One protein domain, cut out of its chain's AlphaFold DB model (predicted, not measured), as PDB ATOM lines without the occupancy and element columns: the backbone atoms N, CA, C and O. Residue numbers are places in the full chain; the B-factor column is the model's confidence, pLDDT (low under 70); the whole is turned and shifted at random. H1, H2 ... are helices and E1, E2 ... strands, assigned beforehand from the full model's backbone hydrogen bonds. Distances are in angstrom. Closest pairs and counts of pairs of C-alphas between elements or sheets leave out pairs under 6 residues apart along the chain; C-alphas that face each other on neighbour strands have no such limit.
ATOM      1  N   VAL A 167     106.729  40.625 192.450       86.75
ATOM      2  CA  VAL A 167     105.408  41.267 192.529       86.75
ATOM      3  C   VAL A 167     104.447  40.340 193.260       86.75
ATOM      4  O   VAL A 167     104.431  39.126 193.021       86.75
ATOM      5  N   VAL A 168     103.618  40.907 194.134       90.31
ATOM      6  CA  VAL A 168     102.539  40.179 194.803       90.31
ATOM      7  C   VAL A 168     101.261  40.261 193.973       90.31
ATOM      8  O   VAL A 168     100.849  41.315 193.499       90.31
ATOM      9  N   VAL A 169     100.606  39.117 193.805       88.94
ATOM     10  CA  VAL A 169      99.364  38.974 193.047       88.94
ATOM     11  C   VAL A 169      98.300  38.432 193.986       88.94
ATOM     12  O   VAL A 169      98.334  37.266 194.374       88.94
ATOM     13  N   ASN A 170      97.330  39.264 194.350       90.06
ATOM     14  CA  ASN A 170      96.158  38.789 195.076       90.06
ATOM     15  C   ASN A 170      95.279  37.957 194.130       90.06
ATOM     16  O   ASN A 170      94.830  38.470 193.100       90.06
ATOM     17  N   THR A 171      95.041  36.687 194.468       89.75
ATOM     18  CA  THR A 171      94.203  35.802 193.648       89.75
ATOM     19  C   THR A 171      92.718  35.912 193.988       89.75
ATOM     20  O   THR A 171      91.941  35.181 193.392       89.75
ATOM     21  N   GLU A 172      92.352  36.718 194.990       89.88
ATOM     22  CA  GLU A 172      91.012  36.912 195.586       89.88
ATOM     23  C   GLU A 172      90.323  35.627 196.080       89.88
ATOM     24  O   GLU A 172      89.191  35.646 196.553       89.88
ATOM     25  N   ILE A 173      91.044  34.503 196.071       91.88
ATOM     26  CA  ILE A 173      90.553  33.228 196.582       91.88
ATOM     27  C   ILE A 173      90.440  33.335 198.095       91.88
ATOM     28  O   ILE A 173      91.441  33.519 198.791       91.88
ATOM     29  N   THR A 174      89.223  33.129 198.587       93.50
ATOM     30  CA  THR A 174      88.906  32.929 200.000       93.50
ATOM     31  C   THR A 174      88.291  31.542 200.187       93.50
ATOM     32  O   THR A 174      87.553  31.059 199.323       93.50
ATOM     33  N   ALA A 175      88.621  30.850 201.276       93.56
ATOM     34  CA  ALA A 175      88.168  29.479 201.510       93.56
ATOM     35  C   ALA A 175      88.117  29.131 203.001       93.56
ATOM     36  O   ALA A 175      88.967  29.550 203.780       93.56
ATOM     37  N   ASN A 176      87.169  28.284 203.400       92.56
ATOM     38  CA  ASN A 176      87.049  27.839 204.797       92.56
ATOM     39  C   ASN A 176      87.911  26.598 205.103       92.56
ATOM     40  O   ASN A 176      88.032  26.189 206.255       92.56
ATOM     41  N   SER A 177      88.515  25.973 204.086       89.94
ATOM     42  CA  SER A 177      89.347  24.777 204.250       89.94
ATOM     43  C   SER A 177      90.478  24.705 203.217       89.94
ATOM     44  O   SER A 177      90.353  25.225 202.110       89.94
ATOM     45  N   ILE A 178      91.575  24.021 203.561       87.75
ATOM     46  CA  ILE A 178      92.706  23.779 202.648       87.75
ATOM     47  C   ILE A 178      92.303  22.993 201.382       87.75
ATOM     48  O   ILE A 178      92.741  23.374 200.295       87.75
ATOM     49  N   PRO A 179      91.456  21.944 201.448       86.69
ATOM     50  CA  PRO A 179      90.909  21.317 200.245       86.69
ATOM     51  C   PRO A 179      90.244  22.310 199.287       86.69
ATOM     52  O   PRO A 179      90.504  22.259 198.088       86.69
ATOM     53  N   ASP A 180      89.426  23.229 199.812       90.12
ATOM     54  CA  ASP A 180      88.733  24.242 199.007       90.12
ATOM     55  C   ASP A 180      89.720  25.235 198.369       90.12
ATOM     56  O   ASP A 180      89.628  25.506 197.172       90.12
ATOM     57  N   VAL A 181      90.749  25.673 199.114       91.25
ATOM     58  CA  VAL A 181      91.869  26.464 198.560       91.25
ATOM     59  C   VAL A 181      92.462  25.785 197.328       91.25
ATOM     60  O   VAL A 181      92.591  26.396 196.265       91.25
ATOM     61  N   PHE A 182      92.834  24.511 197.455       88.88
ATOM     62  CA  PHE A 182      93.514  23.821 196.370       88.88
ATOM     63  C   PHE A 182      92.588  23.479 195.202       88.88
ATOM     64  O   PHE A 182      93.050  23.477 194.060       88.88
ATOM     65  N   VAL A 183      91.298  23.237 195.449       87.50
ATOM     66  CA  VAL A 183      90.303  23.125 194.375       87.50
ATOM     67  C   VAL A 183      90.225  24.447 193.612       87.50
ATOM     68  O   VAL A 183      90.476  24.451 192.409       87.50
ATOM     69  N   LYS A 184      90.002  25.580 194.284       91.06
ATOM     70  CA  LYS A 184      89.927  26.902 193.631       91.06
ATOM     71  C   LYS A 184      91.200  27.264 192.858       91.06
ATOM     72  O   LYS A 184      91.124  27.854 191.783       91.06
ATOM     73  N   LEU A 185      92.375  26.862 193.344       90.06
ATOM     74  CA  LEU A 185      93.641  27.099 192.642       90.06
ATOM     75  C   LEU A 185      93.871  26.172 191.445       90.06
ATOM     76  O   LEU A 185      94.316  26.632 190.391       90.06
ATOM     77  N   PHE A 186      93.632  24.869 191.607       87.00
ATOM     78  CA  PHE A 186      94.172  23.839 190.713       87.00
ATOM     79  C   PHE A 186      93.118  22.994 189.990       87.00
ATOM     80  O   PHE A 186      93.513  22.079 189.261       87.00
ATOM     81  N   ASP A 187      91.817  23.281 190.140       85.31
ATOM     82  CA  ASP A 187      90.759  22.524 189.460       85.31
ATOM     83  C   ASP A 187      91.021  22.448 187.947       85.31
ATOM     84  O   ASP A 187      91.250  23.438 187.243       85.31
ATOM     85  N   ILE A 188      91.017  21.215 187.445       79.75
ATOM     86  CA  ILE A 188      91.294  20.905 186.048       79.75
ATOM     87  C   ILE A 188      90.045  20.928 185.166       79.75
ATOM     88  O   ILE A 188      90.198  20.832 183.942       79.75
ATOM     89  N   SER A 189      88.858  21.027 185.758       82.62
ATOM     90  CA  SER A 189      87.590  21.120 185.045       82.62
ATOM     91  C   SER A 189      87.496  22.404 184.221       82.62
ATOM     92  O   SER A 189      88.327  23.318 184.311       82.62
ATOM     93  N   LYS A 190      86.497  22.421 183.345       83.31
ATOM     94  CA  LYS A 190      86.159  23.562 182.507       83.31
ATOM     95  C   LYS A 190      84.723  23.975 182.795       83.31
ATOM     96  O   LYS A 190      83.896  23.109 183.072       83.31
ATOM     97  N   ASN A 191      84.443  25.269 182.709       83.12
ATOM     98  CA  ASN A 191      83.076  25.779 182.734       83.12
ATOM     99  C   ASN A 191      82.341  25.458 181.416       83.12
ATOM    100  O   ASN A 191      82.912  24.857 180.498       83.12
ATOM    101  N   SER A 192      81.072  25.858 181.314       80.38
ATOM    102  CA  SER A 192      80.236  25.626 180.127       80.38
ATOM    103  C   SER A 192      80.793  26.279 178.855       80.38
ATOM    104  O   SER A 192      80.568  25.772 177.760       80.38
ATOM    105  N   GLN A 193      81.590  27.341 178.987       77.44
ATOM    106  CA  GLN A 193      82.299  28.011 177.892       77.44
ATOM    107  C   GLN A 193      83.644  27.343 177.545       77.44
ATOM    108  O   GLN A 193      84.386  27.817 176.682       77.44
ATOM    109  N   GLY A 194      84.002  26.244 178.217       77.44
ATOM    110  CA  GLY A 194      85.245  25.511 177.984       77.44
ATOM    111  C   GLY A 194      86.499  26.157 178.591       77.44
ATOM    112  O   GLY A 194      87.613  25.690 178.307       77.44
ATOM    113  N   LEU A 195      86.347  27.194 179.421       77.44
ATOM    114  CA  LEU A 195      87.438  27.865 180.132       77.44
ATOM    115  C   LEU A 195      87.797  27.110 181.419       77.44
ATOM    116  O   LEU A 195      86.902  26.571 182.067       77.44
ATOM    117  N   PRO A 196      89.085  27.040 181.807       82.25
ATOM    118  CA  PRO A 196      89.478  26.398 183.060       82.25
ATOM    119  C   PRO A 196      88.844  27.064 184.285       82.25
ATOM    120  O   PRO A 196      88.826  28.288 184.363       82.25
ATOM    121  N   VAL A 197      88.395  26.251 185.245       85.44
ATOM    122  CA  VAL A 197      87.806  26.738 186.507       85.44
ATOM    123  C   VAL A 197      88.878  27.101 187.535       85.44
ATOM    124  O   VAL A 197      88.749  28.107 188.213       85.44
ATOM    125  N   GLY A 198      89.945  26.306 187.671       88.56
ATOM    126  CA  GLY A 198      91.001  26.601 188.643       88.56
ATOM    127  C   GLY A 198      91.813  27.835 188.249       88.56
ATOM    128  O   GLY A 198      92.317  27.902 187.123       88.56
ATOM    129  N   TRP A 199      92.009  28.767 189.186       90.31
ATOM    130  CA  TRP A 199      92.658  30.062 188.944       90.31
ATOM    131  C   TRP A 199      94.026  29.924 188.272       90.31
ATOM    132  O   TRP A 199      94.299  30.568 187.261       90.31
ATOM    133  N   TYR A 200      94.883  29.017 188.760       86.31
ATOM    134  CA  TYR A 200      96.223  28.846 188.192       86.31
ATOM    135  C   TYR A 200      96.169  28.304 186.761       86.31
ATOM    136  O   TYR A 200      96.956  28.699 185.898       86.31
ATOM    137  N   LYS A 201      95.217  27.413 186.475       81.94
ATOM    138  CA  LYS A 201      95.030  26.861 185.133       81.94
ATOM    139  C   LYS A 201      94.425  27.895 184.185       81.94
ATOM    140  O   LYS A 201      94.823  27.932 183.020       81.94
ATOM    141  N   ALA A 202      93.512  28.729 184.675       86.06
ATOM    142  CA  ALA A 202      92.933  29.844 183.938       86.06
ATOM    143  C   ALA A 202      94.003  30.885 183.595       86.06
ATOM    144  O   ALA A 202      94.139  31.229 182.422       86.06
ATOM    145  N   LEU A 203      94.844  31.270 184.563       84.94
ATOM    146  CA  LEU A 203      95.988  32.151 184.328       84.94
ATOM    147  C   LEU A 203      96.890  31.568 183.237       84.94
ATOM    148  O   LEU A 203      97.191  32.233 182.253       84.94
ATOM    149  N   LYS A 204      97.279  30.293 183.356       80.19
ATOM    150  CA  LYS A 204      98.124  29.630 182.348       80.19
ATOM    151  C   LYS A 204      97.465  29.541 180.972       80.19
ATOM    152  O   LYS A 204      98.158  29.578 179.960       80.19
ATOM    153  N   TYR A 205      96.145  29.404 180.920       79.38
ATOM    154  CA  TYR A 205      95.392  29.422 179.673       79.38
ATOM    155  C   TYR A 205      95.313  30.821 179.056       79.38
ATOM    156  O   TYR A 205      95.365  30.935 177.838       79.38
ATOM    157  N   TYR A 206      95.200  31.868 179.869       80.88
ATOM    158  CA  TYR A 206      95.222  33.255 179.409       80.88
ATOM    159  C   TYR A 206      96.595  33.612 178.842       80.88
ATOM    160  O   TYR A 206      96.727  33.960 177.678       80.88
ATOM    161  N   LEU A 207      97.629  33.364 179.639       77.75
ATOM    162  CA  LEU A 207      99.030  33.639 179.348       77.75
ATOM    163  C   LEU A 207      99.579  32.957 178.076       77.75
ATOM    164  O   LEU A 207     100.580  33.404 177.524       77.75
ATOM    165  N   ARG A 208      98.951  31.871 177.601       76.50
ATOM    166  CA  ARG A 208      99.355  31.199 176.352       76.50
ATOM    167  C   ARG A 208      98.809  31.884 175.095       76.50
ATOM    168  O   ARG A 208      99.274  31.576 174.001       76.50
ATOM    169  N   LYS A 209      97.770  32.709 175.231       73.12
ATOM    170  CA  LYS A 209      97.231  33.512 174.138       73.12
ATOM    171  C   LYS A 209      98.050  34.794 174.156       73.12
ATOM    172  O   LYS A 209      97.934  35.552 175.112       73.12
ATOM    173  N   GLY A 210      98.975  34.940 173.209       59.75
ATOM    174  CA  GLY A 210      99.958  36.024 173.205       59.75
ATOM    175  C   GLY A 210      99.316  37.398 173.416       59.75
ATOM    176  O   GLY A 210      98.172  37.629 173.025       59.75
ATOM    177  N   THR A 211     100.064  38.317 174.025       52.47
ATOM    178  CA  THR A 211      99.600  39.670 174.373       52.47
ATOM    179  C   THR A 211      99.353  40.569 173.155       52.47
ATOM    180  O   THR A 211      98.676  41.581 173.295       52.47
ATOM    181  N   LYS A 212      99.873  40.215 171.966       52.16
ATOM    182  CA  LYS A 212      99.867  41.087 170.774       52.16
ATOM    183  C   LYS A 212      98.884  40.672 169.668       52.16
ATOM    184  O   LYS A 212      98.340  41.552 169.014       52.16
ATOM    185  N   ASP A 213      98.618  39.381 169.466       58.16
ATOM    186  CA  ASP A 213      97.779  38.891 168.352       58.16
ATOM    187  C   ASP A 213      96.701  37.865 168.765       58.16
ATOM    188  O   ASP A 213      95.949  37.368 167.925       58.16
ATOM    189  N   GLY A 214      96.615  37.522 170.059       62.72
ATOM    190  CA  GLY A 214      95.676  36.523 170.579       62.72
ATOM    191  C   GLY A 214      95.957  35.083 170.127       62.72
ATOM    192  O   GLY A 214      95.149  34.184 170.404       62.72
ATOM    193  N   SER A 215      97.085  34.835 169.452       68.06
ATOM    194  CA  SER A 215      97.474  33.507 168.983       68.06
ATOM    195  C   SER A 215      97.858  32.599 170.154       68.06
ATOM    196  O   SER A 215      98.472  33.003 171.139       68.06
ATOM    197  N   ASP A 216      97.439  31.336 170.082       77.06
ATOM    198  CA  ASP A 216      97.712  30.345 171.122       77.06
ATOM    199  C   ASP A 216      99.064  29.679 170.840       77.06
ATOM    200  O   ASP A 216      99.148  28.752 170.025       77.06
ATOM    201  N   CYS A 217     100.115  30.135 171.522       73.12
ATOM    202  CA  CYS A 217     101.491  29.675 171.294       73.12
ATOM    203  C   CYS A 217     101.653  28.153 171.476       73.12
ATOM    204  O   CYS A 217     102.485  27.524 170.823       73.12
ATOM    205  N   VAL A 218     100.816  27.512 172.302       74.62
ATOM    206  CA  VAL A 218     100.810  26.049 172.463       74.62
ATOM    207  C   VAL A 218     100.243  25.363 171.220       74.62
ATOM    208  O   VAL A 218     100.763  24.325 170.803       74.62
ATOM    209  N   LYS A 219      99.190  25.917 170.603       76.75
ATOM    210  CA  LYS A 219      98.661  25.395 169.328       76.75
ATOM    211  C   LYS A 219      99.667  25.578 168.200       76.75
ATOM    212  O   LYS A 219      99.810  24.685 167.361       76.75
ATOM    213  N   GLU A 220     100.365  26.704 168.188       75.81
ATOM    214  CA  GLU A 220     101.399  26.971 167.200       75.81
ATOM    215  C   GLU A 220     102.565  25.990 167.342       75.81
ATOM    216  O   GLU A 220     102.922  25.310 166.378       75.81
ATOM    217  N   LEU A 221     103.063  25.804 168.567       74.75
ATOM    218  CA  LEU A 221     104.097  24.821 168.873       74.75
ATOM    219  C   LEU A 221     103.645  23.396 168.516       74.75
ATOM    220  O   LEU A 221     104.406  22.646 167.910       74.75
ATOM    221  N   LYS A 222     102.385  23.029 168.795       74.94
ATOM    222  CA  LYS A 222     101.801  21.738 168.375       74.94
ATOM    223  C   LYS A 222     101.836  21.575 166.854       74.94
ATOM    224  O   LYS A 222     102.183  20.507 166.359       74.94
ATOM    225  N   THR A 223     101.468  22.622 166.122       76.25
ATOM    226  CA  THR A 223     101.434  22.620 164.651       76.25
ATOM    227  C   THR A 223     102.826  22.416 164.082       76.25
ATOM    228  O   THR A 223     103.022  21.573 163.209       76.25
ATOM    229  N   VAL A 224     103.796  23.130 164.639       72.44
ATOM    230  CA  VAL A 224     105.204  23.017 164.284       72.44
ATOM    231  C   VAL A 224     105.755  21.619 164.571       72.44
ATOM    232  O   VAL A 224     106.377  21.020 163.697       72.44
ATOM    233  N   LEU A 225     105.469  21.051 165.745       71.44
ATOM    234  CA  LEU A 225     105.903  19.695 166.099       71.44
ATOM    235  C   LEU A 225     105.279  18.623 165.190       71.44
ATOM    236  O   LEU A 225     105.904  17.599 164.926       71.44
ATOM    237  N   LEU A 226     104.062  18.848 164.688       72.44
ATOM    238  CA  LEU A 226     103.406  17.959 163.723       72.44
ATOM    239  C   LEU A 226     103.893  18.173 162.279       72.44
ATOM    240  O   LEU A 226     103.775  17.261 161.461       72.44
ATOM    241  N   LYS A 227     104.433  19.356 161.956       75.69
ATOM    242  CA  LYS A 227     104.922  19.736 160.620       75.69
ATOM    243  C   LYS A 227     106.309  20.401 160.707       75.69
ATOM    244  O   LYS A 227     106.423  21.601 160.448       75.69
ATOM    245  N   PRO A 228     107.385  19.638 160.982       64.75
ATOM    246  CA  PRO A 228     108.709  20.198 161.286       64.75
ATOM    247  C   PRO A 228     109.288  21.112 160.196       64.75
ATOM    248  O   PRO A 228     110.003  22.058 160.501       64.75
ATOM    249  N   LYS A 229     108.924  20.902 158.921       66.38
ATOM    250  CA  LYS A 229     109.343  21.764 157.797       66.38
ATOM    251  C   LYS A 229     108.964  23.245 157.984       66.38
ATOM    252  O   LYS A 229     109.610  24.102 157.391       66.38
ATOM    253  N   MET A 230     107.961  23.553 158.814       65.75
ATOM    254  CA  MET A 230     107.548  24.929 159.117       65.75
ATOM    255  C   MET A 230     108.573  25.704 159.962       65.75
ATOM    256  O   MET A 230     108.644  26.925 159.837       65.75
ATOM    257  N   LEU A 231     109.419  25.030 160.753       60.38
ATOM    258  CA  LEU A 231     110.447  25.686 161.583       60.38
ATOM    259  C   LEU A 231     111.513  26.414 160.769       60.38
ATOM    260  O   LEU A 231     112.050  27.421 161.213       60.38
ATOM    261  N   LYS A 232     111.772  25.952 159.542       58.75
ATOM    262  CA  LYS A 232     112.750  26.577 158.642       58.75
ATOM    263  C   LYS A 232     112.304  27.939 158.108       58.75
ATOM    264  O   LYS A 232     113.121  28.668 157.561       58.75
ATOM    265  N   THR A 233     111.016  28.260 158.220       54.22
ATOM    266  CA  THR A 233     110.409  29.446 157.588       54.22
ATOM    267  C   THR A 233     109.725  30.375 158.583       54.22
ATOM    268  O   THR A 233     109.524  31.545 158.270       54.22
ATOM    269  N   LYS A 234     109.394  29.892 159.788       62.69
ATOM    270  CA  LYS A 234     108.689  30.667 160.807       62.69
ATOM    271  C   LYS A 234     109.472  30.684 162.117       62.69
ATOM    272  O   LYS A 234     109.749  29.631 162.689       62.69
ATOM    273  N   ARG A 235     109.785  31.883 162.617       62.91
ATOM    274  CA  ARG A 235     110.245  32.062 164.001       62.91
ATOM    275  C   ARG A 235     109.039  31.899 164.921       62.91
ATOM    276  O   ARG A 235     108.032  32.568 164.720       62.91
ATOM    277  N   LEU A 236     109.136  30.988 165.883       65.56
ATOM    278  CA  LEU A 236     108.087  30.765 166.871       65.56
ATOM    279  C   LEU A 236     108.418  31.586 168.115       65.56
ATOM    280  O   LEU A 236     109.484  31.387 168.701       65.56
ATOM    281  N   GLU A 237     107.528  32.504 168.477       66.50
ATOM    282  CA  GLU A 237     107.640  33.314 169.686       66.50
ATOM    283  C   GLU A 237     106.814  32.672 170.797       66.50
ATOM    284  O   GLU A 237     105.604  32.474 170.686       66.50
ATOM    285  N   ILE A 238     107.492  32.283 171.870       66.00
ATOM    286  CA  ILE A 238     106.862  31.697 173.046       66.00
ATOM    287  C   ILE A 238     106.870  32.768 174.133       66.00
ATOM    288  O   ILE A 238     107.952  33.112 174.613       66.00
ATOM    289  N   PRO A 239     105.701  33.270 174.567       60.34
ATOM    290  CA  PRO A 239     105.634  34.209 175.672       60.34
ATOM    291  C   PRO A 239     106.307  33.629 176.923       60.34
ATOM    292  O   PRO A 239     106.202  32.423 177.199       60.34
ATOM    293  N   PRO A 240     106.905  34.483 177.767       53.44
ATOM    294  CA  PRO A 240     107.620  34.046 178.968       53.44
ATOM    295  C   PRO A 240     106.676  33.422 180.001       53.44
ATOM    296  O   PRO A 240     107.069  32.721 180.928       53.44
ATOM    297  N   ALA A 241     105.386  33.616 179.781       51.25
ATOM    298  CA  ALA A 241     104.252  33.068 180.482       51.25
ATOM    299  C   ALA A 241     104.214  31.517 180.543       51.25
ATOM    300  O   ALA A 241     103.585  30.927 181.437       51.25
ATOM    301  N   LEU A 242     104.932  30.844 179.634       54.94
ATOM    302  CA  LEU A 242     105.145  29.389 179.643       54.94
ATOM    303  C   LEU A 242     106.358  28.935 180.467       54.94
ATOM    304  O   LEU A 242     106.486  27.742 180.764       54.94
ATOM    305  N   LEU A 243     107.214  29.855 180.900       51.03
ATOM    306  CA  LEU A 243     108.365  29.538 181.734       51.03
ATOM    307  C   LEU A 243     107.878  29.152 183.134       51.03
ATOM    308  O   LEU A 243     107.037  29.813 183.745       51.03
ATOM    309  N   GLY A 244     108.337  27.994 183.602       49.19
ATOM    310  CA  GLY A 244     107.853  27.358 184.825       49.19
ATOM    311  C   GLY A 244     106.965  26.135 184.617       49.19
ATOM    312  O   GLY A 244     106.734  25.389 185.570       49.19
ATOM    313  N   LEU A 245     106.490  25.890 183.392       51.78
ATOM    314  CA  LEU A 245     105.747  24.676 183.068       51.78
ATOM    315  C   LEU A 245     106.553  23.747 182.166       51.78
ATOM    316  O   LEU A 245     107.168  24.187 181.197       51.78
ATOM    317  N   PRO A 246     106.495  22.432 182.412       56.03
ATOM    318  CA  PRO A 246     106.934  21.466 181.426       56.03
ATOM    319  C   PRO A 246     105.967  21.500 180.237       56.03
ATOM    320  O   PRO A 246     104.870  20.943 180.294       56.03
ATOM    321  N   LEU A 247     106.377  22.161 179.152       60.38
ATOM    322  CA  LEU A 247     105.631  22.259 177.890       60.38
ATOM    323  C   LEU A 247     105.146  20.896 177.373       60.38
ATOM    324  O   LEU A 247     104.079  20.791 176.777       60.38
ATOM    325  N   GLN A 248     105.875  19.831 177.708       56.62
ATOM    326  CA  GLN A 248     105.522  18.433 177.460       56.62
ATOM    327  C   GLN A 248     104.101  18.026 177.906       56.62
ATOM    328  O   GLN A 248     103.538  17.092 177.339       56.62
ATOM    329  N   TYR A 249     103.479  18.714 178.873       60.31
ATOM    330  CA  TYR A 249     102.117  18.385 179.328       60.31
ATOM    331  C   TYR A 249     101.002  18.839 178.388       60.31
ATOM    332  O   TYR A 249      99.861  18.414 178.560       60.31
ATOM    333  N   TYR A 250     101.310  19.664 177.392       62.53
ATOM    334  CA  TYR A 250     100.316  20.139 176.434       62.53
ATOM    335  C   TYR A 250     100.163  19.238 175.201       62.53
ATOM    336  O   TYR A 250      99.258  19.457 174.396       62.53
ATOM    337  N   PHE A 251     100.996  18.200 175.061       63.84
ATOM    338  CA  PHE A 251     101.023  17.338 173.873       63.84
ATOM    339  C   PHE A 251     100.617  15.859 174.079       63.84
ATOM    340  O   PHE A 251     100.967  15.051 173.214       63.84
ATOM    341  N   PRO A 252      99.865  15.444 175.125       56.94
ATOM    342  CA  PRO A 252      99.658  14.019 175.421       56.94
ATOM    343  C   PRO A 252      98.939  13.252 174.298       56.94
ATOM    344  O   PRO A 252      99.193  12.069 174.100       56.94
ATOM    345  N   GLU A 253      98.085  13.931 173.531       57.47
ATOM    346  CA  GLU A 253      97.268  13.351 172.452       57.47
ATOM    347  C   GLU A 253      98.021  13.180 171.125       57.47
ATOM    348  O   GLU A 253      97.539  12.519 170.214       57.47
ATOM    349  N   THR A 254      99.195  13.797 170.976       59.38
ATOM    350  CA  THR A 254      99.901  13.828 169.681       59.38
ATOM    351  C   THR A 254     100.714  12.568 169.395       59.38
ATOM    352  O   THR A 254     101.223  12.407 168.289       59.38
ATOM    353  N   GLY A 255     100.907  11.705 170.398       59.72
ATOM    354  CA  GLY A 255     101.894  10.625 170.332       59.72
ATOM    355  C   GLY A 255     103.342  11.125 170.212       59.72
ATOM    356  O   GLY A 255     104.237  10.327 169.936       59.72
ATOM    357  N   ILE A 256     103.576  12.431 170.403       62.81
ATOM    358  CA  ILE A 256     104.891  13.067 170.401       62.81
ATOM    359  C   ILE A 256     105.328  13.264 171.849       62.81
ATOM    360  O   ILE A 256     104.664  13.943 172.633       62.81
ATOM    361  N   THR A 257     106.482  12.701 172.188       64.56
ATOM    362  CA  THR A 257     107.191  13.016 173.426       64.56
ATOM    363  C   THR A 257     108.212  14.098 173.106       64.56
ATOM    364  O   THR A 257     109.203  13.832 172.431       64.56
ATOM    365  N   ALA A 258     107.971  15.322 173.570       63.53
ATOM    366  CA  ALA A 258     108.886  16.446 173.391       63.53
ATOM    367  C   ALA A 258     109.580  16.804 174.710       63.53
ATOM    368  O   ALA A 258     108.926  16.929 175.748       63.53
ATOM    369  N   LYS A 259     110.903  16.967 174.659       66.00
ATOM    370  CA  LYS A 259     111.739  17.508 175.732       66.00
ATOM    371  C   LYS A 259     112.100  18.945 175.367       66.00
ATOM    372  O   LYS A 259     112.553  19.200 174.257       66.00
ATOM    373  N   PHE A 260     111.900  19.858 176.309       65.25
ATOM    374  CA  PHE A 260     112.160  21.283 176.136       65.25
ATOM    375  C   PHE A 260     113.284  21.713 177.076       65.25
ATOM    376  O   PHE A 260     113.233  21.421 178.273       65.25
ATOM    377  N   GLU A 261     114.286  22.393 176.530       61.75
ATOM    378  CA  GLU A 261     115.501  22.822 177.220       61.75
ATOM    379  C   GLU A 261     115.742  24.312 176.920       61.75
ATOM    380  O   GLU A 261     116.121  24.668 175.801       61.75
ATOM    381  N   PRO A 262     115.481  25.219 177.879       59.50
ATOM    382  CA  PRO A 262     115.785  26.632 177.690       59.50
ATOM    383  C   PRO A 262     117.301  26.852 177.697       59.50
ATOM    384  O   PRO A 262     118.006  26.278 178.528       59.50
ATOM    385  N   TYR A 263     117.803  27.705 176.803       57.31
ATOM    386  CA  TYR A 263     119.210  28.101 176.769       57.31
ATOM    387  C   TYR A 263     119.379  29.552 176.283       57.31
ATOM    388  O   TYR A 263     118.483  30.134 175.669       57.31
ATOM    389  N   ILE A 264     120.527  30.149 176.596       57.09
ATOM    390  CA  ILE A 264     120.916  31.485 176.130       57.09
ATOM    391  C   ILE A 264     121.950  31.276 175.028       57.09
ATOM    392  O   ILE A 264     122.979  30.646 175.272       57.09
ATOM    393  N   ASP A 265     121.671  31.751 173.815       49.38
ATOM    394  CA  ASP A 265     122.718  31.861 172.796       49.38
ATOM    395  C   ASP A 265     123.654  32.985 173.253       49.38
ATOM    396  O   ASP A 265     123.170  34.095 173.455       49.38
ATOM    397  N   ASN A 266     124.938  32.662 173.467       47.22
ATOM    398  CA  ASN A 266     126.057  33.501 173.954       47.22
ATOM    399  C   ASN A 266     126.645  33.139 175.333       47.22
ATOM    400  O   ASN A 266     127.509  33.862 175.820       47.22
ATOM    401  N   SER A 267     126.271  32.022 175.970       47.84
ATOM    402  CA  SER A 267     127.112  31.496 177.057       47.84
ATOM    403  C   SER A 267     128.240  30.641 176.468       47.84
ATOM    404  O   SER A 267     128.008  29.483 176.122       47.84
ATOM    405  N   ASP A 268     129.458  31.183 176.383       41.72
ATOM    406  CA  ASP A 268     130.677  30.442 175.987       41.72
ATOM    407  C   ASP A 268     130.959  29.219 176.878       41.72
ATOM    408  O   ASP A 268     131.690  28.300 176.517       41.72
ATOM    409  N   SER A 269     130.326  29.148 178.046       41.84
ATOM    410  CA  SER A 269     130.266  27.931 178.839       41.84
ATOM    411  C   SER A 269     129.112  27.051 178.357       41.84
ATOM    412  O   SER A 269     127.959  27.482 178.420       41.84
ATOM    413  N   GLY A 270     129.382  25.794 177.996       42.31
ATOM    414  CA  GLY A 270     128.396  24.720 177.776       42.31
ATOM    415  C   GLY A 270     127.545  24.352 179.008       42.31
ATOM    416  O   GLY A 270     127.158  23.198 179.189       42.31
ATOM    417  N   ASN A 271     127.258  25.324 179.869       43.53
ATOM    418  CA  ASN A 271     126.446  25.204 181.056       43.53
ATOM    419  C   ASN A 271     124.979  25.134 180.641       43.53
ATOM    420  O   ASN A 271     124.324  26.138 180.368       43.53
ATOM    421  N   ASN A 272     124.458  23.907 180.615       44.91
ATOM    422  CA  ASN A 272     123.028  23.638 180.679       44.91
ATOM    423  C   ASN A 272     122.396  24.543 181.743       44.91
ATOM    424  O   ASN A 272     122.632  24.353 182.933       44.91
ATOM    425  N   VAL A 273     121.540  25.480 181.335       49.69
ATOM    426  CA  VAL A 273     120.919  26.462 182.244       49.69
ATOM    427  C   VAL A 273     119.843  25.838 183.161       49.69
ATOM    428  O   VAL A 273     119.080  26.545 183.820       49.69
ATOM    429  N   GLY A 274     119.786  24.502 183.224       45.59
ATOM    430  CA  GLY A 274     118.910  23.728 184.092       45.59
ATOM    431  C   GLY A 274     117.415  23.922 183.818       45.59
ATOM    432  O   GLY A 274     116.959  24.814 183.103       45.59
ATOM    433  N   ARG A 275     116.599  23.053 184.415       45.09
ATOM    434  CA  ARG A 275     115.145  23.236 184.459       45.09
ATOM    435  C   ARG A 275     114.837  24.363 185.447       45.09
ATOM    436  O   ARG A 275     114.858  24.131 186.654       45.09
ATOM    437  N   LYS A 276     114.539  25.567 184.953       55.31
ATOM    438  CA  LYS A 276     114.220  26.704 185.828       55.31
ATOM    439  C   LYS A 276     112.831  26.560 186.460       55.31
ATOM    440  O   LYS A 276     111.885  26.080 185.830       55.31
ATOM    441  N   GLN A 277     112.752  26.899 187.746       54.12
ATOM    442  CA  GLN A 277     111.544  26.795 188.568       54.12
ATOM    443  C   GLN A 277     110.435  27.731 188.057       54.12
ATOM    444  O   GLN A 277     110.693  28.656 187.290       54.12
ATOM    445  N   SER A 278     109.190  27.486 188.477       60.91
ATOM    446  CA  SER A 278     108.073  28.394 188.195       60.91
ATOM    447  C   SER A 278     108.356  29.793 188.731       60.91
ATOM    448  O   SER A 278     108.718  29.931 189.898       60.91
ATOM    449  N   SER A 279     108.165  30.810 187.885       71.44
ATOM    450  CA  SER A 279     108.255  32.220 188.279       71.44
ATOM    451  C   SER A 279     107.136  32.613 189.236       71.44
ATOM    452  O   SER A 279     107.319  33.521 190.030       71.44
ATOM    453  N   ILE A 280     106.000  31.911 189.214       80.00
ATOM    454  CA  ILE A 280     104.918  32.106 190.180       80.00
ATOM    455  C   ILE A 280     104.975  31.056 191.284       80.00
ATOM    456  O   ILE A 280     105.068  29.849 191.014       80.00
ATOM    457  N   ARG A 281     104.896  31.538 192.523       85.88
ATOM    458  CA  ARG A 281     104.729  30.748 193.743       85.88
ATOM    459  C   ARG A 281     103.422  31.118 194.423       85.88
ATOM    460  O   ARG A 281     102.979  32.246 194.280       85.88
ATOM    461  N   PHE A 282     102.829  30.204 195.175       91.00
ATOM    462  CA  PHE A 282     101.634  30.485 195.965       91.00
ATOM    463  C   PHE A 282     101.946  30.436 197.452       91.00
ATOM    464  O   PHE A 282     102.603  29.506 197.920       91.00
ATOM    465  N   THR A 283     101.424  31.408 198.194       92.81
ATOM    466  CA  THR A 283     101.376  31.372 199.652       92.81
ATOM    467  C   THR A 283      99.927  31.427 200.122       92.81
ATOM    468  O   THR A 283      99.098  32.142 199.558       92.81
ATOM    469  N   VAL A 284      99.622  30.625 201.141       93.69
ATOM    470  CA  VAL A 284      98.298  30.531 201.760       93.69
ATOM    471  C   VAL A 284      98.399  31.098 203.170       93.69
ATOM    472  O   VAL A 284      99.221  30.623 203.957       93.69
ATOM    473  N   LEU A 285      97.588  32.108 203.475       93.44
ATOM    474  CA  LEU A 285      97.492  32.754 204.790       93.44
ATOM    475  C   LEU A 285      96.067  32.617 205.333       93.44
ATOM    476  O   LEU A 285      95.175  32.188 204.607       93.44
ATOM    477  N   LYS A 286      95.839  33.004 206.588       92.38
ATOM    478  CA  LYS A 286      94.493  33.218 207.142       92.38
ATOM    479  C   LYS A 286      94.167  34.713 207.195       92.38
ATOM    480  O   LYS A 286      95.063  35.514 207.428       92.38
ATOM    481  N   ASN A 287      92.907  35.091 207.015       91.69
ATOM    482  CA  ASN A 287      92.419  36.447 207.292       91.69
ATOM    483  C   ASN A 287      91.871  36.565 208.729       91.69
ATOM    484  O   ASN A 287      91.895  35.598 209.495       91.69
ATOM    485  N   ASP A 288      91.330  37.736 209.080       90.38
ATOM    486  CA  ASP A 288      90.731  38.001 210.396       90.38
ATOM    487  C   ASP A 288      89.609  37.051 210.804       90.38
ATOM    488  O   ASP A 288      89.541  36.667 211.974       90.38
ATOM    489  N   ASN A 289      88.849  36.567 209.826       90.56
ATOM    490  CA  ASN A 289      87.757  35.611 209.993       90.56
ATOM    491  C   ASN A 289      88.233  34.145 210.020       90.56
ATOM    492  O   ASN A 289      87.417  33.234 209.907       90.56
ATOM    493  N   ASN A 290      89.545  33.899 210.129       90.38
ATOM    494  CA  ASN A 290      90.173  32.575 210.044       90.38
ATOM    495  C   ASN A 290      89.919  31.828 208.722       90.38
ATOM    496  O   ASN A 290      90.124  30.615 208.646       90.38
ATOM    497  N   GLN A 291      89.521  32.539 207.668       93.88
ATOM    498  CA  GLN A 291      89.398  31.974 206.331       93.88
ATOM    499  C   GLN A 291      90.760  31.992 205.651       93.88
ATOM    500  O   GLN A 291      91.534  32.939 205.800       93.88
ATOM    501  N   TYR A 292      91.049  30.954 204.882       93.81
ATOM    502  CA  TYR A 292      92.240  30.895 204.060       93.81
ATOM    503  C   TYR A 292      92.133  31.870 202.893       93.81
ATOM    504  O   TYR A 292      91.107  31.924 202.218       93.81
ATOM    505  N   ILE A 293      93.216  32.595 202.645       94.94
ATOM    506  CA  ILE A 293      93.396  33.502 201.516       94.94
ATOM    507  C   ILE A 293      94.666  33.128 200.763       94.94
ATOM    508  O   ILE A 293      95.628  32.639 201.366       94.94
ATOM    509  N   VAL A 294      94.678  33.354 199.452       94.44
ATOM    510  CA  VAL A 294      95.804  32.968 198.598       94.44
ATOM    511  C   VAL A 294      96.403  34.166 197.882       94.44
ATOM    512  O   VAL A 294      95.701  34.997 197.311       94.44
ATOM    513  N   TYR A 295      97.731  34.194 197.859       93.69
ATOM    514  CA  TYR A 295      98.504  35.125 197.055       93.69
ATOM    515  C   TYR A 295      99.474  34.374 196.153       93.69
ATOM    516  O   TYR A 295     100.112  33.401 196.565       93.69
ATOM    517  N   GLY A 296      99.596  34.851 194.919       91.00
ATOM    518  CA  GLY A 296     100.712  34.560 194.039       91.00
ATOM    519  C   GLY A 296     101.887  35.494 194.337       91.00
ATOM    520  O   GLY A 296     101.696  36.676 194.594       91.00
ATOM    521  N   ILE A 297     103.105  34.975 194.278       88.50
ATOM    522  CA  ILE A 297     104.350  35.738 194.319       88.50
ATOM    523  C   ILE A 297     105.035  35.473 192.989       88.50
ATOM    524  O   ILE A 297     105.481  34.349 192.730       88.50
ATOM    525  N   LEU A 298     105.059  36.485 192.131       83.44
ATOM    526  CA  LEU A 298     105.795  36.442 190.883       83.44
ATOM    527  C   LEU A 298     107.230  36.873 191.164       83.44
ATOM    528  O   LEU A 298     107.454  37.958 191.678       83.44
ATOM    529  N   LEU A 299     108.190  36.030 190.816       79.81
ATOM    530  CA  LEU A 299     109.612  36.267 191.000       79.81
ATOM    531  C   LEU A 299     110.259  36.529 189.650       79.81
ATOM    532  O   LEU A 299     110.080  35.758 188.697       79.81
ATOM    533  N   LYS A 300     111.056  37.591 189.597       74.88
ATOM    534  CA  LYS A 300     111.921  37.884 188.469       74.88
ATOM    535  C   LYS A 300     112.969  36.780 188.403       74.88
ATOM    536  O   LYS A 300     113.644  36.462 189.378       74.88
ATOM    537  N   SER A 301     113.058  36.137 187.252       66.62
ATOM    538  CA  SER A 301     114.057  35.116 186.962       66.62
ATOM    539  C   SER A 301     115.073  35.676 185.986       66.62
ATOM    540  O   SER A 301     114.771  36.622 185.264       66.62
ATOM    541  N   ASN A 302     116.225  35.016 185.872       58.78
ATOM    542  CA  ASN A 302     117.169  35.279 184.789       58.78
ATOM    543  C   ASN A 302     116.459  35.353 183.423       58.78
ATOM    544  O   ASN A 302     116.742  36.258 182.661       58.78
ATOM    545  N   ILE A 303     115.444  34.515 183.160       55.81
ATOM    546  CA  ILE A 303     114.727  34.542 181.877       55.81
ATOM    547  C   ILE A 303     113.855  35.788 181.699       55.81
ATOM    548  O   ILE A 303     113.767  36.321 180.603       55.81
ATOM    549  N   SER A 304     113.212  36.276 182.758       55.69
ATOM    550  CA  SER A 304     112.364  37.477 182.708       55.69
ATOM    551  C   SER A 304     113.126  38.779 182.898       55.69
ATOM    552  O   SER A 304     112.509  39.831 182.950       55.69
ATOM    553  N   ALA A 305     114.441  38.726 183.076       51.94
ATOM    554  CA  ALA A 305     115.231  39.888 183.448       51.94
ATOM    555  C   ALA A 305     116.156  40.411 182.370       51.94
ATOM    556  O   ALA A 305     116.757  41.465 182.575       51.94
ATOM    557  N   VAL A 306     116.308  39.684 181.266       51.25
ATOM    558  CA  VAL A 306     117.249  40.103 180.242       51.25
ATOM    559  C   VAL A 306     116.680  41.299 179.493       51.25
ATOM    560  O   VAL A 306     115.780  41.183 178.671       51.25
ATOM    561  N   LEU A 307     117.223  42.447 179.900       44.97
ATOM    562  CA  LEU A 307     117.538  43.654 179.146       44.97
ATOM    563  C   LEU A 307     117.158  43.559 177.662       44.97
ATOM    564  O   LEU A 307     117.765  42.772 176.939       44.97
ATOM    565  N   SER A 308     116.160  44.371 177.303       42.50
ATOM    566  CA  SER A 308     115.668  44.902 176.013       42.50
ATOM    567  C   SER A 308     116.057  44.289 174.657       42.50
ATOM    568  O   SER A 308     115.273  44.438 173.727       42.50
ATOM    569  N   ASP A 309     117.183  43.591 174.501       45.72
ATOM    570  CA  ASP A 309     117.789  43.297 173.196       45.72
ATOM    571  C   ASP A 309     118.279  41.845 173.013       45.72
ATOM    572  O   ASP A 309     118.790  41.500 171.945       45.72
ATOM    573  N   GLN A 310     118.129  40.957 174.008       52.69
ATOM    574  CA  GLN A 310     118.498  39.540 173.860       52.69
ATOM    575  C   GLN A 310     117.285  38.610 173.945       52.69
ATOM    576  O   GLN A 310     116.505  38.629 174.896       52.69
ATOM    577  N   TYR A 311     117.168  37.724 172.959       54.78
ATOM    578  CA  TYR A 311     116.152  36.680 172.941       54.78
ATOM    579  C   TYR A 311     116.693  35.402 173.576       54.78
ATOM    580  O   TYR A 311     117.769  34.916 173.222       54.78
ATOM    581  N   TYR A 312     115.897  34.789 174.447       57.12
ATOM    582  CA  TYR A 312     116.140  33.415 174.866       57.12
ATOM    583  C   TYR A 312     115.810  32.468 173.722       57.12
ATOM    584  O   TYR A 312     114.846  32.690 172.989       57.12
ATOM    585  N   LYS A 313     116.558  31.374 173.593       61.38
ATOM    586  CA  LYS A 313     116.178  30.292 172.690       61.38
ATOM    587  C   LYS A 313     115.713  29.093 173.507       61.38
ATOM    588  O   LYS A 313     116.375  28.621 174.428       61.38
ATOM    589  N   LEU A 314     114.534  28.585 173.189       62.94
ATOM    590  CA  LEU A 314     114.044  27.319 173.700       62.94
ATOM    591  C   LEU A 314     114.436  26.229 172.709       62.94
ATOM    592  O   LEU A 314     113.808  26.099 171.658       62.94
ATOM    593  N   ARG A 315     115.455  25.439 173.055       65.62
ATOM    594  CA  ARG A 315     115.780  24.216 172.320       65.62
ATOM    595  C   ARG A 315     114.728  23.172 172.654       65.62
ATOM    596  O   ARG A 315     114.308  23.038 173.806       65.62
ATOM    597  N   PHE A 316     114.322  22.392 171.669       63.31
ATOM    598  CA  PHE A 316     113.514  21.212 171.931       63.31
ATOM    599  C   PHE A 316     113.940  20.043 171.058       63.31
ATOM    600  O   PHE A 316     114.350  20.198 169.911       63.31
ATOM    601  N   THR A 317     113.828  18.853 171.638       61.97
ATOM    602  CA  THR A 317     113.961  17.578 170.935       61.97
ATOM    603  C   THR A 317     112.633  16.862 171.060       61.97
ATOM    604  O   THR A 317     112.112  16.704 172.165       61.97
ATOM    605  N   ALA A 318     112.075  16.410 169.946       64.06
ATOM    606  CA  ALA A 318     110.813  15.689 169.950       64.06
ATOM    607  C   ALA A 318     110.963  14.325 169.284       64.06
ATOM    608  O   ALA A 318     111.566  14.195 168.223       64.06
ATOM    609  N   LYS A 319     110.406  13.295 169.921       62.06
ATOM    610  CA  LYS A 319     110.352  11.931 169.399       62.06
ATOM    611  C   LYS A 319     108.895  11.544 169.204       62.06
ATOM    612  O   LYS A 319     108.118  11.529 170.162       62.06
ATOM    613  N   LYS A 320     108.516  11.217 167.971       63.28
ATOM    614  CA  LYS A 320     107.224  10.576 167.701       63.28
ATOM    615  C   LYS A 320     107.312   9.106 168.131       63.28
ATOM    616  O   LYS A 320     108.379   8.508 168.003       63.28
ATOM    617  N   ARG A 321     106.223   8.529 168.659       55.50
ATOM    618  CA  ARG A 321     106.168   7.126 169.140       55.50
ATOM    619  C   ARG A 321     106.705   6.084 168.144       55.50
ATOM    620  O   ARG A 321     107.124   5.024 168.586       55.50
ATOM    621  N   GLU A 322     106.789   6.416 166.859       50.47
ATOM    622  CA  GLU A 322     107.401   5.595 165.815       50.47
ATOM    623  C   GLU A 322     108.448   6.421 165.038       50.47
ATOM    624  O   GLU A 322     108.115   7.331 164.283       50.47
ATOM    625  N   ASN A 323     109.725   6.125 165.300       51.31
ATOM    626  CA  ASN A 323     110.943   6.353 164.501       51.31
ATOM    627  C   ASN A 323     111.290   7.721 163.878       51.31
ATOM    628  O   ASN A 323     112.368   7.827 163.299       51.31
ATOM    629  N   THR A 324     110.505   8.788 164.026       53.62
ATOM    630  CA  THR A 324     110.953  10.131 163.603       53.62
ATOM    631  C   THR A 324     111.473  10.927 164.796       53.62
ATOM    632  O   THR A 324     110.700  11.344 165.668       53.62
ATOM    633  N   LEU A 325     112.792  11.129 164.836       52.94
ATOM    634  CA  LEU A 325     113.416  12.143 165.677       52.94
ATOM    635  C   LEU A 325     113.262  13.487 164.957       52.94
ATOM    636  O   LEU A 325     113.652  13.621 163.799       52.94
ATOM    637  N   ILE A 326     112.656  14.463 165.617       57.72
ATOM    638  CA  ILE A 326     112.811  15.860 165.227       57.72
ATOM    639  C   ILE A 326     114.123  16.294 165.879       57.72
ATOM    640  O   ILE A 326     114.232  16.258 167.113       57.72
ATOM    641  N   ASP A 327     115.115  16.616 165.048       57.91
ATOM    642  CA  ASP A 327     116.416  17.121 165.487       57.91
ATOM    643  C   ASP A 327     116.272  18.402 166.317       57.91
ATOM    644  O   ASP A 327     115.194  18.985 166.424       57.91
ATOM    645  N   LYS A 328     117.360  18.808 166.981       57.59
ATOM    646  CA  LYS A 328     117.386  19.985 167.859       57.59
ATOM    647  C   LYS A 328     116.954  21.236 167.092       57.59
ATOM    648  O   LYS A 328     117.725  21.789 166.316       57.59
ATOM    649  N   GLU A 329     115.757  21.714 167.389       64.94
ATOM    650  CA  GLU A 329     115.206  22.948 166.835       64.94
ATOM    651  C   GLU A 329     115.096  24.000 167.942       64.94
ATOM    652  O   GLU A 329     115.123  23.666 169.131       64.94
ATOM    653  N   SER A 330     115.031  25.280 167.567       60.72
ATOM    654  CA  SER A 330     115.026  26.398 168.521       60.72
ATOM    655  C   SER A 330     113.861  27.350 168.263       60.72
ATOM    656  O   SER A 330     113.693  27.835 167.147       60.72
ATOM    657  N   ALA A 331     113.075  27.641 169.297       64.62
ATOM    658  CA  ALA A 331     112.088  28.723 169.304       64.62
ATOM    659  C   ALA A 331     112.642  29.931 170.066       64.62
ATOM    660  O   ALA A 331     113.497  29.756 170.932       64.62
ATOM    661  N   TYR A 332     112.163  31.139 169.778       61.94
ATOM    662  CA  TYR A 332     112.547  32.327 170.538       61.94
ATOM    663  C   TYR A 332     111.563  32.532 171.690       61.94
ATOM    664  O   TYR A 332     110.353  32.382 171.536       61.94
ATOM    665  N   VAL A 333     112.089  32.861 172.860       59.97
ATOM    666  CA  VAL A 333     111.310  33.253 174.029       59.97
ATOM    667  C   VAL A 333     111.555  34.742 174.221       59.97
ATOM    668  O   VAL A 333     112.645  35.157 174.617       59.97
ATOM    669  N   THR A 334     110.549  35.545 173.891       57.75
ATOM    670  CA  THR A 334     110.498  36.961 174.259       57.75
ATOM    671  C   THR A 334     110.100  37.030 175.721       57.75
ATOM    672  O   THR A 334     109.191  36.314 176.134       57.75
ATOM    673  N   SER A 335     110.798  37.816 176.532       58.47
ATOM    674  CA  SER A 335     110.595  37.776 177.975       58.47
ATOM    675  C   SER A 335     110.786  39.138 178.616       58.47
ATOM    676  O   SER A 335     111.832  39.418 179.189       58.47
ATOM    677  N   ASP A 336     109.757  39.978 178.516       69.12
ATOM    678  CA  ASP A 336     109.714  41.253 179.224       69.12
ATOM    679  C   ASP A 336     108.980  41.094 180.566       69.12
ATOM    680  O   ASP A 336     107.856  40.583 180.644       69.12
ATOM    681  N   TRP A 337     109.649  41.494 181.648       73.31
ATOM    682  CA  TRP A 337     109.103  41.445 183.005       73.31
ATOM    683  C   TRP A 337     107.834  42.283 183.152       73.31
ATOM    684  O   TRP A 337     106.863  41.823 183.756       73.31
ATOM    685  N   ASN A 338     107.829  43.489 182.591       78.25
ATOM    686  CA  ASN A 338     106.729  44.432 182.726       78.25
ATOM    687  C   ASN A 338     105.518  43.966 181.908       78.25
ATOM    688  O   ASN A 338     104.400  44.003 182.421       78.25
ATOM    689  N   GLU A 339     105.727  43.438 180.696       76.56
ATOM    690  CA  GLU A 339     104.659  42.811 179.902       76.56
ATOM    691  C   GLU A 339     104.030  41.624 180.659       76.56
ATOM    692  O   GLU A 339     102.806  41.478 180.673       76.56
ATOM    693  N   LEU A 340     104.837  40.790 181.334       76.38
ATOM    694  CA  LEU A 340     104.327  39.666 182.130       76.38
ATOM    695  C   LEU A 340     103.513  40.133 183.345       76.38
ATOM    696  O   LEU A 340     102.439  39.583 183.610       76.38
ATOM    697  N   VAL A 341     104.016  41.128 184.082       80.00
ATOM    698  CA  VAL A 341     103.309  41.719 185.227       80.00
ATOM    699  C   VAL A 341     101.977  42.310 184.768       80.00
ATOM    700  O   VAL A 341     100.939  41.989 185.352       80.00
ATOM    701  N   GLN A 342     101.979  43.089 183.684       82.12
ATOM    702  CA  GLN A 342     100.770  43.693 183.128       82.12
ATOM    703  C   GLN A 342      99.755  42.629 182.688       82.12
ATOM    704  O   GLN A 342      98.587  42.701 183.070       82.12
ATOM    705  N   ALA A 343     100.197  41.580 181.988       80.31
ATOM    706  CA  ALA A 343      99.319  40.496 181.549       80.31
ATOM    707  C   ALA A 343      98.628  39.775 182.721       80.31
ATOM    708  O   ALA A 343      97.471  39.365 182.601       80.31
ATOM    709  N   ILE A 344      99.306  39.619 183.863       82.62
ATOM    710  CA  ILE A 344      98.704  39.030 185.069       82.62
ATOM    711  C   ILE A 344      97.665  39.978 185.687       82.62
ATOM    712  O   ILE A 344      96.608  39.514 186.123       82.62
ATOM    713  N   GLN A 345      97.925  41.287 185.697       84.00
ATOM    714  CA  GLN A 345      96.951  42.277 186.172       84.00
ATOM    715  C   GLN A 345      95.703  42.322 185.281       84.00
ATOM    716  O   GLN A 345      94.579  42.386 185.785       84.00
ATOM    717  N   ASP A 346      95.876  42.214 183.967       85.12
ATOM    718  CA  ASP A 346      94.762  42.168 183.018       85.12
ATOM    719  C   ASP A 346      93.962  40.867 183.149       85.12
ATOM    720  O   ASP A 346      92.729  40.896 183.193       85.12
ATOM    721  N   PHE A 347      94.652  39.730 183.318       85.75
ATOM    722  CA  PHE A 347      94.010  38.455 183.639       85.75
ATOM    723  C   PHE A 347      93.139  38.571 184.887       85.75
ATOM    724  O   PHE A 347      92.007  38.090 184.877       85.75
ATOM    725  N   LYS A 348      93.648  39.216 185.945       84.62
ATOM    726  CA  LYS A 348      92.909  39.403 187.193       84.62
ATOM    727  C   LYS A 348      91.576  40.103 186.923       84.62
ATOM    728  O   LYS A 348      90.530  39.557 187.260       84.62
ATOM    729  N   LYS A 349      91.602  41.254 186.243       82.69
ATOM    730  CA  LYS A 349      90.385  42.004 185.881       82.69
ATOM    731  C   LYS A 349      89.403  41.129 185.095       82.69
ATOM    732  O   LYS A 349      88.241  41.018 185.470       82.69
ATOM    733  N   MET A 350      89.885  40.447 184.055       84.06
ATOM    734  CA  MET A 350      89.060  39.584 183.202       84.06
ATOM    735  C   MET A 350      88.439  38.406 183.970       84.06
ATOM    736  O   MET A 350      87.256  38.108 183.782       84.06
ATOM    737  N   TYR A 351      89.221  37.722 184.810       80.88
ATOM    738  CA  TYR A 351      88.792  36.517 185.522       80.88
ATOM    739  C   TYR A 351      87.600  36.808 186.441       80.88
ATOM    740  O   TYR A 351      86.622  36.060 186.426       80.88
ATOM    741  N   PHE A 352      87.622  37.934 187.156       72.44
ATOM    742  CA  PHE A 352      86.523  38.321 188.045       72.44
ATOM    743  C   PHE A 352      85.325  38.912 187.302       72.44
ATOM    744  O   PHE A 352      84.190  38.564 187.621       72.44
ATOM    745  N   SER A 353      85.538  39.705 186.246       70.62
ATOM    746  CA  SER A 353      84.430  40.199 185.411       70.62
ATOM    747  C   SER A 353      83.658  39.081 184.697       70.62
ATOM    748  O   SER A 353      82.490  39.261 184.365       70.62
ATOM    749  N   SER A 354      84.282  37.921 184.475       61.25
ATOM    750  CA  SER A 354      83.670  36.774 183.784       61.25
ATOM    751  C   SER A 354      82.960  35.785 184.721       61.25
ATOM    752  O   SER A 354      82.615  34.687 184.286       61.25
ATOM    753  N   GLY A 355      82.775  36.127 186.003       56.78
ATOM    754  CA  GLY A 355      82.174  35.220 186.987       56.78
ATOM    755  C   GLY A 355      83.106  34.081 187.420       56.78
ATOM    756  O   GLY A 355      82.641  32.991 187.739       56.78
TER     757      GLY A 355
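AT A GLANCE: This is residues 167 to 355 of the 362 residues of an uncharacterized protein of Fervidobacterium pennivorans (UniProt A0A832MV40). What does the model look like? Two lobes make a body longer than it is wide, each built on a strongly twisted sheet of three strands: E1, E4 and E3 with H1 and H7 packed on it in one lobe, E2, E5 and E6 with H3 and H5 on one face in the other. H2 packs on both H1 and H7, its centre 8.2 A from the mean of the C-alphas, and residues 264 to 279 run from one sheet to the other. What is it made of? The printed part has 189 residues, with seven named helices and six named strands in the order E1 H1 H2 H3 H4 H5 E2 E3 E4 H6 E5 E6 H7; both sheets are antiparallel, in the orders E1 E4 E3 and E2 E5 E6, and the class is mixed, helices and strands. It is compact, with a radius of gyration of the C-alphas of 18.1 A, and only just elongated, with spans of 56 by 37 by 29 A.

HOW THE PARTS SIT: How is the first sheet paired? Its edge strands E1, residues 167 to 175, and E3, residues 280 to 286, are both antiparallel neighbours of the inner strand E4, residues 292 to 299. N 169 and O 296 of E1 and E4 are within hydrogen-bond range at 2.8 A, and in the hairpin of E3 and E4 so are N 283 and O 295 at 2.9 A. Which helices are on it? H1, residues 178 to 186, and H7, residues 337 to 353, make two layers with it, helices on one face of a sheet; H1 lies over E4 at a height over the sheet of 8.4 A, its Val 181 C-alpha 7.1 A from that of Tyr 292, the closest pair. H7 runs along the strands at 15 degrees to E1 on the local plane, and its closest C-alphas to E1 are those of Lys 348 and Thr 171, 7.5 A apart. H2, residues 199 to 207, only grazes the sheet; it touches H1 at a shallow tilt of 13 degrees, the same way, with the C-alphas of Leu 185 and Trp 199 closest at 4.8 A, and residues 343 to 347 of H7 alone at a steep tilt of 58 degrees, opposite ways, with those of Leu 203 and Phe 347 closest at 6.6 A. How is the second sheet paired? The inner strand E5, residues 312 to 320, has the antiparallel neighbours E2, residues 256 to 263, with N 259 and O 317 at 2.8 A, and E6, residues 325 to 333, its hairpin partner, with N 314 and O 331 at 2.7 A, each within hydrogen-bond range. What is on it, and how are the helix backbones formed? H3, residues 217 to 226, over E5 at a height over the sheet of 9.6 A, and H5, residues 247 to 250, over none of the strands, lie on the same face, while H4, residues 228 to 232, and H6, residues 302 to 305, only graze the sheet. In H1, H2, H3 and H7 every O i to N i+4 pair is within hydrogen-bond range; H4 has 0 of 1, with 1 of 2 O i to N i+3 pairs within range, and H5 and H6 are too short for an O i to N i+4 pair.

IN THESE COORDINATES: Where do the strands run? E1 begins at C-alpha 167, (105.408, 41.267, 192.529), spans 22.7 A and bends by 53 degrees at residue 172; E5 spans 25.5 A, and E6 spans 22.8 A and bends by 53 degrees at residue 328. E4 spans 22.4 A, E2 21.7 A and E3 19.9 A. Where do the helices run? H7 is the longest at 24.8 A and ends at C-alpha 353, (84.430, 40.199, 185.411); H3 spans 14.1 A from C-alpha 217 at (101.491, 29.675, 171.294), H2 12.1 A and H1 12.0 A.

THE WHOLE: How large is it, and is it unbroken? The two C-alphas farthest apart are those of Asp 288 and Asn 323, 59.3 A, and the printed part has no cut. Which links are long? They are H1 to H2, H4 to H5 and E2 to E3. Where is confidence low? The mean pLDDT of the printed part is 70.5, and 95 residues are under 70: 210 to 215, 228 to 278, 301 to 336 and 354 to 355.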